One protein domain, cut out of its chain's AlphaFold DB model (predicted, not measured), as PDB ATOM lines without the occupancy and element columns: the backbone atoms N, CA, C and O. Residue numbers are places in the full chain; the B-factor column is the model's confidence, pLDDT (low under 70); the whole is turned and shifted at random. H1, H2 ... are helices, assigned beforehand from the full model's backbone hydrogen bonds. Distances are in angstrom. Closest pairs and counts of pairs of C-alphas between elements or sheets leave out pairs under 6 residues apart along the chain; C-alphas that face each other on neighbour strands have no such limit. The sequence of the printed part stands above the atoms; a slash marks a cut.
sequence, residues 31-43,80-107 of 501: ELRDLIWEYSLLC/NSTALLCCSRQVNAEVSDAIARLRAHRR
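Overview. This is residues 31 to 43 and 80 to 107 of the 501 residues of an uncharacterized protein of Diplodia corticola (UniProt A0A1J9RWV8). One long helix, H3, makes the long axis of this small domain; H1 is laid across it near its middle at a steep slant, and the short helix H2 makes a corner with it at its first end. H1 and H2 have no contact with each other, and H3 is the helix that both of them meet. The printed part has 41 residues, in two pieces, with three named helices in the order H1, H2, H3 and no named strand; the class is all helix, and 35 of the 41 printed residues are in these helices. The whole is compact, with a radius of gyration of the C-alphas of 10.1 A, and its outline is elongated, spanning 28 by 18 by 17 A along the three main axes.

Along the chain. The printed part begins with H1, residues 31 to 42, which has 12 residues and measures 16.5 A from first to last C-alpha. It begins at C-alpha 31, at (149.933, 197.867, 174.719), and ends at C-alpha 42, at (157.295, 204.205, 161.433). Cys 43 follows it, and then comes the cut. After the cut the printed part begins again with Asn 80, and H2 follows with residues 81 to 87, from Ser 81 to Cys 87. H2 has 7 residues and measures 9.7 A, from C-alpha 81 at (159.891, 215.012, 171.720) to C-alpha 87 at (162.111, 214.114, 181.098). Ser 88 lies between H2 and H3, which is residues 89 to 104. H3 is the longest helix, with 16 residues and 22.4 A from first to last C-alpha. It begins at C-alpha 89, at (162.639, 207.658, 182.305), and ends at C-alpha 104, at (164.501, 192.669, 165.794). Residues 105 to 107 follow it and end the printed part.

Arrangement. H1 and H3 touch, with 10 pairs of C-alphas within 8 A. Their closest C-alphas are those of Trp 37 and Val 95, 6.1 A apart, and their centres are 9.7 A apart. Their lines stand at a steep tilt of 64 degrees, and they run the same way. H1 and H2, which follow each other across the cut, are apart. H2 and H3 are joined by a tight link of 1 residue, Ser 88. They touch only at the corner by this link, with 4 pairs of C-alphas within 8 A, and H3 does so with residues 91 to 92 alone. The closest C-alphas of H2 and H3 are those of Leu 85 and Asn 92, 5.0 A apart, while the two centres are 13.6 A apart. Their lines stand at a steep tilt of 53 degrees, and they run opposite ways. In H1, H2 and H3 every O i to N i+4 pair is within hydrogen-bond range.

Size, cuts and confidence. The two C-alphas farthest apart in the domain are those of Cys 87 and Arg 106, at 28.5 A. The first and last printed C-alphas, those of Glu 31 and Arg 107, are 18.2 A apart. Residues 44 to 79 are cut out and not printed, and C-alphas 43 and 80 are 18.0 A apart across the cut. The link from H1 to H2 is the link across this cut. The link printed whole, from H2 to H3, is tight. The mean pLDDT of the printed part is 82.9. The model's confidence is low, under 70, in 8 residues, namely residues 80 to 87, of which 81 to 87 belong to H2. The mean pLDDT is 56 in H2, beside 91 in H1 and 90 in H3.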
ATOM      1  N   GLU A  31     150.167 198.382 176.064       96.50
ATOM      2  CA  GLU A  31     149.933 197.867 174.719       96.50
ATOM      3  C   GLU A  31     149.557 198.999 173.756       96.50
ATOM      4  O   GLU A  31     150.084 199.080 172.649       96.50
ATOM      5  N   LEU A  32     148.701 199.931 174.197       96.88
ATOM      6  CA  LEU A  32     148.329 201.097 173.395       96.88
ATOM      7  C   LEU A  32     149.496 202.073 173.249       96.88
ATOM      8  O   LEU A  32     149.698 202.623 172.167       96.88
ATOM      9  N   ARG A  33     150.289 202.273 174.307       95.25
ATOM     10  CA  ARG A  33     151.492 203.115 174.227       95.25
ATOM     11  C   ARG A  33     152.520 202.531 173.266       95.25
ATOM     12  O   ARG A  33     153.046 203.265 172.441       95.25
ATOM     13  N   ASP A  34     152.739 201.220 173.308       94.19
ATOM     14  CA  ASP A  34     153.633 200.521 172.385       94.19
ATOM     15  C   ASP A  34     153.192 200.697 170.922       94.19
ATOM     16  O   ASP A  34     154.037 200.980 170.072       94.19
ATOM     17  N   LEU A  35     151.884 200.631 170.634       94.50
ATOM     18  CA  LEU A  35     151.342 200.930 169.301       94.50
ATOM     19  C   LEU A  35     151.560 202.391 168.892       94.50
ATOM     20  O   LEU A  35     151.906 202.658 167.743       94.50
ATOM     21  N   ILE A  36     151.393 203.342 169.817       91.94
ATOM     22  CA  ILE A  36     151.665 204.765 169.565       91.94
ATOM     23  C   ILE A  36     153.149 204.978 169.256       91.94
ATOM     24  O   ILE A  36     153.471 205.711 168.321       91.94
ATOM     25  N   TRP A  37     154.057 204.339 169.999       91.56
ATOM     26  CA  TRP A  37     155.501 204.426 169.771       91.56
ATOM     27  C   TRP A  37     155.896 203.839 168.431       91.56
ATOM     28  O   TRP A  37     156.590 204.497 167.660       91.56
ATOM     29  N   GLU A  38     155.410 202.642 168.126       91.31
ATOM     30  CA  GLU A  38     155.648 202.000 166.843       91.31
ATOM     31  C   GLU A  38     155.120 202.852 165.685       91.31
ATOM     32  O   GLU A  38     155.863 203.137 164.747       91.31
ATOM     33  N   TYR A  39     153.881 203.339 165.778       89.38
ATOM     34  CA  TYR A  39     153.311 204.224 164.768       89.38
ATOM     35  C   TYR A  39     154.128 205.509 164.619       89.38
ATOM     36  O   TYR A  39     154.454 205.897 163.507       89.38
ATOM     37  N   SER A  40     154.524 206.147 165.720       85.19
ATOM     38  CA  SER A  40     155.293 207.399 165.684       85.19
ATOM     39  C   SER A  40     156.693 207.220 165.090       85.19
ATOM     40  O   SER A  40     157.220 208.138 164.467       85.19
ATOM     41  N   LEU A  41     157.308 206.049 165.278       83.81
ATOM     42  CA  LEU A  41     158.623 205.726 164.721       83.81
ATOM     43  C   LEU A  41     158.550 205.338 163.238       83.81
ATOM     44  O   LEU A  41     159.487 205.622 162.495       83.81
ATOM     45  N   LEU A  42     157.460 204.696 162.806       84.31
ATOM     46  CA  LEU A  42     157.295 204.205 161.433       84.31
ATOM     47  C   LEU A  42     156.556 205.174 160.506       84.31
ATOM     48  O   LEU A  42     156.713 205.095 159.288       84.31
ATOM     49  N   CYS A  43     155.712 206.052 161.045       81.81
ATOM     50  CA  CYS A  43     154.871 206.916 160.233       81.81
ATOM     51  C   CYS A  43     155.729 207.947 159.497       81.81
ATOM     52  O   CYS A  43     156.424 208.762 160.104       81.81
ATOM     53  N   ASN A  80     159.574 219.200 171.595       43.62
ATOM     54  CA  ASN A  80     159.908 218.686 172.899       43.62
ATOM     55  C   ASN A  80     159.785 217.161 172.871       43.62
ATOM     56  O   ASN A  80     159.677 216.584 173.929       43.62
ATOM     57  N   SER A  81     159.792 216.468 171.726       51.28
ATOM     58  CA  SER A  81     159.891 215.012 171.720       51.28
ATOM     59  C   SER A  81     161.187 214.606 172.409       51.28
ATOM     60  O   SER A  81     161.130 213.818 173.338       51.28
ATOM     61  N   THR A  82     162.325 215.233 172.090       50.66
ATOM     62  CA  THR A  82     163.591 214.959 172.785       50.66
ATOM     63  C   THR A  82     163.505 215.332 174.262       50.66
ATOM     64  O   THR A  82     163.898 214.544 175.109       50.66
ATOM     65  N   ALA A  83     162.925 216.490 174.599       48.66
ATOM     66  CA  ALA A  83     162.745 216.889 175.994       48.66
ATOM     67  C   ALA A  83     161.795 215.942 176.753       48.66
ATOM     68  O   ALA A  83     162.122 215.527 177.850       48.66
ATOM     69  N   LEU A  84     160.677 215.516 176.166       54.75
ATOM     70  CA  LEU A  84     159.708 214.572 176.736       54.75
ATOM     71  C   LEU A  84     160.319 213.172 176.896       54.75
ATOM     72  O   LEU A  84     160.134 212.546 177.939       54.75
ATOM     73  N   LEU A  85     161.103 212.723 175.910       60.28
ATOM     74  CA  LEU A  85     161.906 211.497 175.973       60.28
ATOM     75  C   LEU A  85     162.998 211.593 177.050       60.28
ATOM     76  O   LEU A  85     163.334 210.590 177.672       60.28
ATOM     77  N   CYS A  86     163.565 212.775 177.297       60.12
ATOM     78  CA  CYS A  86     164.576 212.988 178.335       60.12
ATOM     79  C   CYS A  86     163.970 213.212 179.733       60.12
ATOM     80  O   CYS A  86     164.610 212.879 180.729       60.12
ATOM     81  N   CYS A  87     162.755 213.758 179.832       63.16
ATOM     82  CA  CYS A  87     162.111 214.114 181.098       63.16
ATOM     83  C   CYS A  87     161.450 212.917 181.791       63.16
ATOM     84  O   CYS A  87     161.377 212.901 183.016       63.16
ATOM     85  N   SER A  88     160.990 211.908 181.043       84.31
ATOM     86  CA  SER A  88     160.396 210.701 181.626       84.31
ATOM     87  C   SER A  88     161.242 209.467 181.335       84.31
ATOM     88  O   SER A  88     161.286 208.976 180.208       84.31
ATOM     89  N   ARG A  89     161.877 208.920 182.385       88.19
ATOM     90  CA  ARG A  89     162.639 207.658 182.305       88.19
ATOM     91  C   ARG A  89     161.782 206.503 181.796       88.19
ATOM     92  O   ARG A  89     162.288 205.665 181.059       88.19
ATOM     93  N   GLN A  90     160.502 206.480 182.172       91.25
ATOM     94  CA  GLN A  90     159.570 205.464 181.703       91.25
ATOM     95  C   GLN A  90     159.391 205.577 180.193       91.25
ATOM     96  O   GLN A  90     159.695 204.620 179.498       91.25
ATOM     97  N   VAL A  91     158.978 206.748 179.689       89.69
ATOM     98  CA  VAL A  91     158.772 206.976 178.245       89.69
ATOM     99  C   VAL A  91     160.041 206.651 177.459       89.69
ATOM    100  O   VAL A  91     159.967 205.984 176.433       89.69
ATOM    101  N   ASN A  92     161.208 207.056 177.963       85.94
ATOM    102  CA  ASN A  92     162.491 206.730 177.350       85.94
ATOM    103  C   ASN A  92     162.712 205.216 177.213       85.94
ATOM    104  O   ASN A  92     163.059 204.741 176.131       85.94
ATOM    105  N   ALA A  93     162.483 204.465 178.295       90.81
ATOM    106  CA  ALA A  93     162.602 203.013 178.292       90.81
ATOM    107  C   ALA A  93     161.600 202.377 177.318       90.81
ATOM    108  O   ALA A  93     161.998 201.548 176.508       90.81
ATOM    109  N   GLU A  94     160.335 202.820 177.311       93.56
ATOM    110  CA  GLU A  94     159.319 202.261 176.404       93.56
ATOM    111  C   GLU A  94     159.652 202.509 174.929       93.56
ATOM    112  O   GLU A  94     159.504 201.619 174.094       93.56
ATOM    113  N   VAL A  95     160.133 203.711 174.603       89.50
ATOM    114  CA  VAL A  95     160.532 204.065 173.236       89.50
ATOM    115  C   VAL A  95     161.797 203.311 172.828       89.50
ATOM    116  O   VAL A  95     161.888 202.836 171.697       89.50
ATOM    117  N   SER A  96     162.748 203.132 173.746       87.56
ATOM    118  CA  SER A  96     163.942 202.317 173.508       87.56
ATOM    119  C   SER A  96     163.588 200.846 173.257       87.56
ATOM    120  O   SER A  96     164.114 200.252 172.314       87.56
ATOM    121  N   ASP A  97     162.649 200.284 174.025       92.69
ATOM    122  CA  ASP A  97     162.115 198.934 173.810       92.69
ATOM    123  C   ASP A  97     161.425 198.822 172.445       92.69
ATOM    124  O   ASP A  97     161.651 197.863 171.704       92.69
ATOM    125  N   ALA A  98     160.611 199.815 172.074       91.62
ATOM    126  CA  ALA A  98     159.943 199.852 170.777       91.62
ATOM    127  C   ALA A  98     160.954 199.867 169.619       91.62
ATOM    128  O   ALA A  98     160.819 199.082 168.679       91.62
ATOM    129  N   ILE A  99     162.010 200.681 169.716       87.56
ATOM    130  CA  ILE A  99     163.107 200.702 168.739       87.56
ATOM    131  C   ILE A  99     163.798 199.332 168.671       87.56
ATOM    132  O   ILE A  99     164.057 198.833 167.575       87.56
ATOM    133  N   ALA A 100     164.086 198.702 169.813       87.62
ATOM    134  CA  ALA A 100     164.724 197.387 169.855       87.62
ATOM    135  C   ALA A 100     163.862 196.303 169.183       87.62
ATOM    136  O   ALA A 100     164.381 195.521 168.384       87.62
ATOM    137  N   ARG A 101     162.543 196.295 169.432       93.00
ATOM    138  CA  ARG A 101     161.593 195.384 168.769       93.00
ATOM    139  C   ARG A 101     161.522 195.620 167.263       93.00
ATOM    140  O   ARG A 101     161.581 194.663 166.496       93.00
ATOM    141  N   LEU A 102     161.449 196.878 166.826       89.75
ATOM    142  CA  LEU A 102     161.422 197.211 165.400       89.75
ATOM    143  C   LEU A 102     162.686 196.745 164.676       89.75
ATOM    144  O   LEU A 102     162.579 196.195 163.582       89.75
ATOM    145  N   ARG A 103     163.857 196.875 165.310       86.25
ATOM    146  CA  ARG A 103     165.112 196.315 164.785       86.25
ATOM    147  C   ARG A 103     165.089 194.791 164.731       86.25
ATOM    148  O   ARG A 103     165.497 194.215 163.730       86.25
ATOM    149  N   ALA A 104     164.607 194.128 165.782       89.81
ATOM    150  CA  ALA A 104     164.501 192.669 165.794       89.81
ATOM    151  C   ALA A 104     163.603 192.154 164.653       89.81
ATOM    152  O   ALA A 104     163.903 191.131 164.042       89.81
ATOM    153  N   HIS A 105     162.545 192.899 164.323       93.44
ATOM    154  CA  HIS A 105     161.622 192.589 163.229       93.44
ATOM    155  C   HIS A 105     162.084 193.081 161.853       93.44
ATOM    156  O   HIS A 105     161.385 192.854 160.868       93.44
ATOM    157  N   ARG A 106     163.237 193.748 161.769       88.62
ATOM    158  CA  ARG A 106     163.753 194.396 160.559       88.62
ATOM    159  C   ARG A 106     162.793 195.403 159.915       88.62
ATOM    160  O   ARG A 106     162.664 195.476 158.694       88.62
ATOM    161  N   ARG A 107     162.052 196.135 160.745       89.88
ATOM    162  CA  ARG A 107     161.023 197.094 160.318       89.88
ATOM    163  C   ARG A 107     161.448 198.545 160.507       89.88
ATOM    164  O   ARG A 107     160.668 199.438 160.191       89.88
TER     165      ARG A 107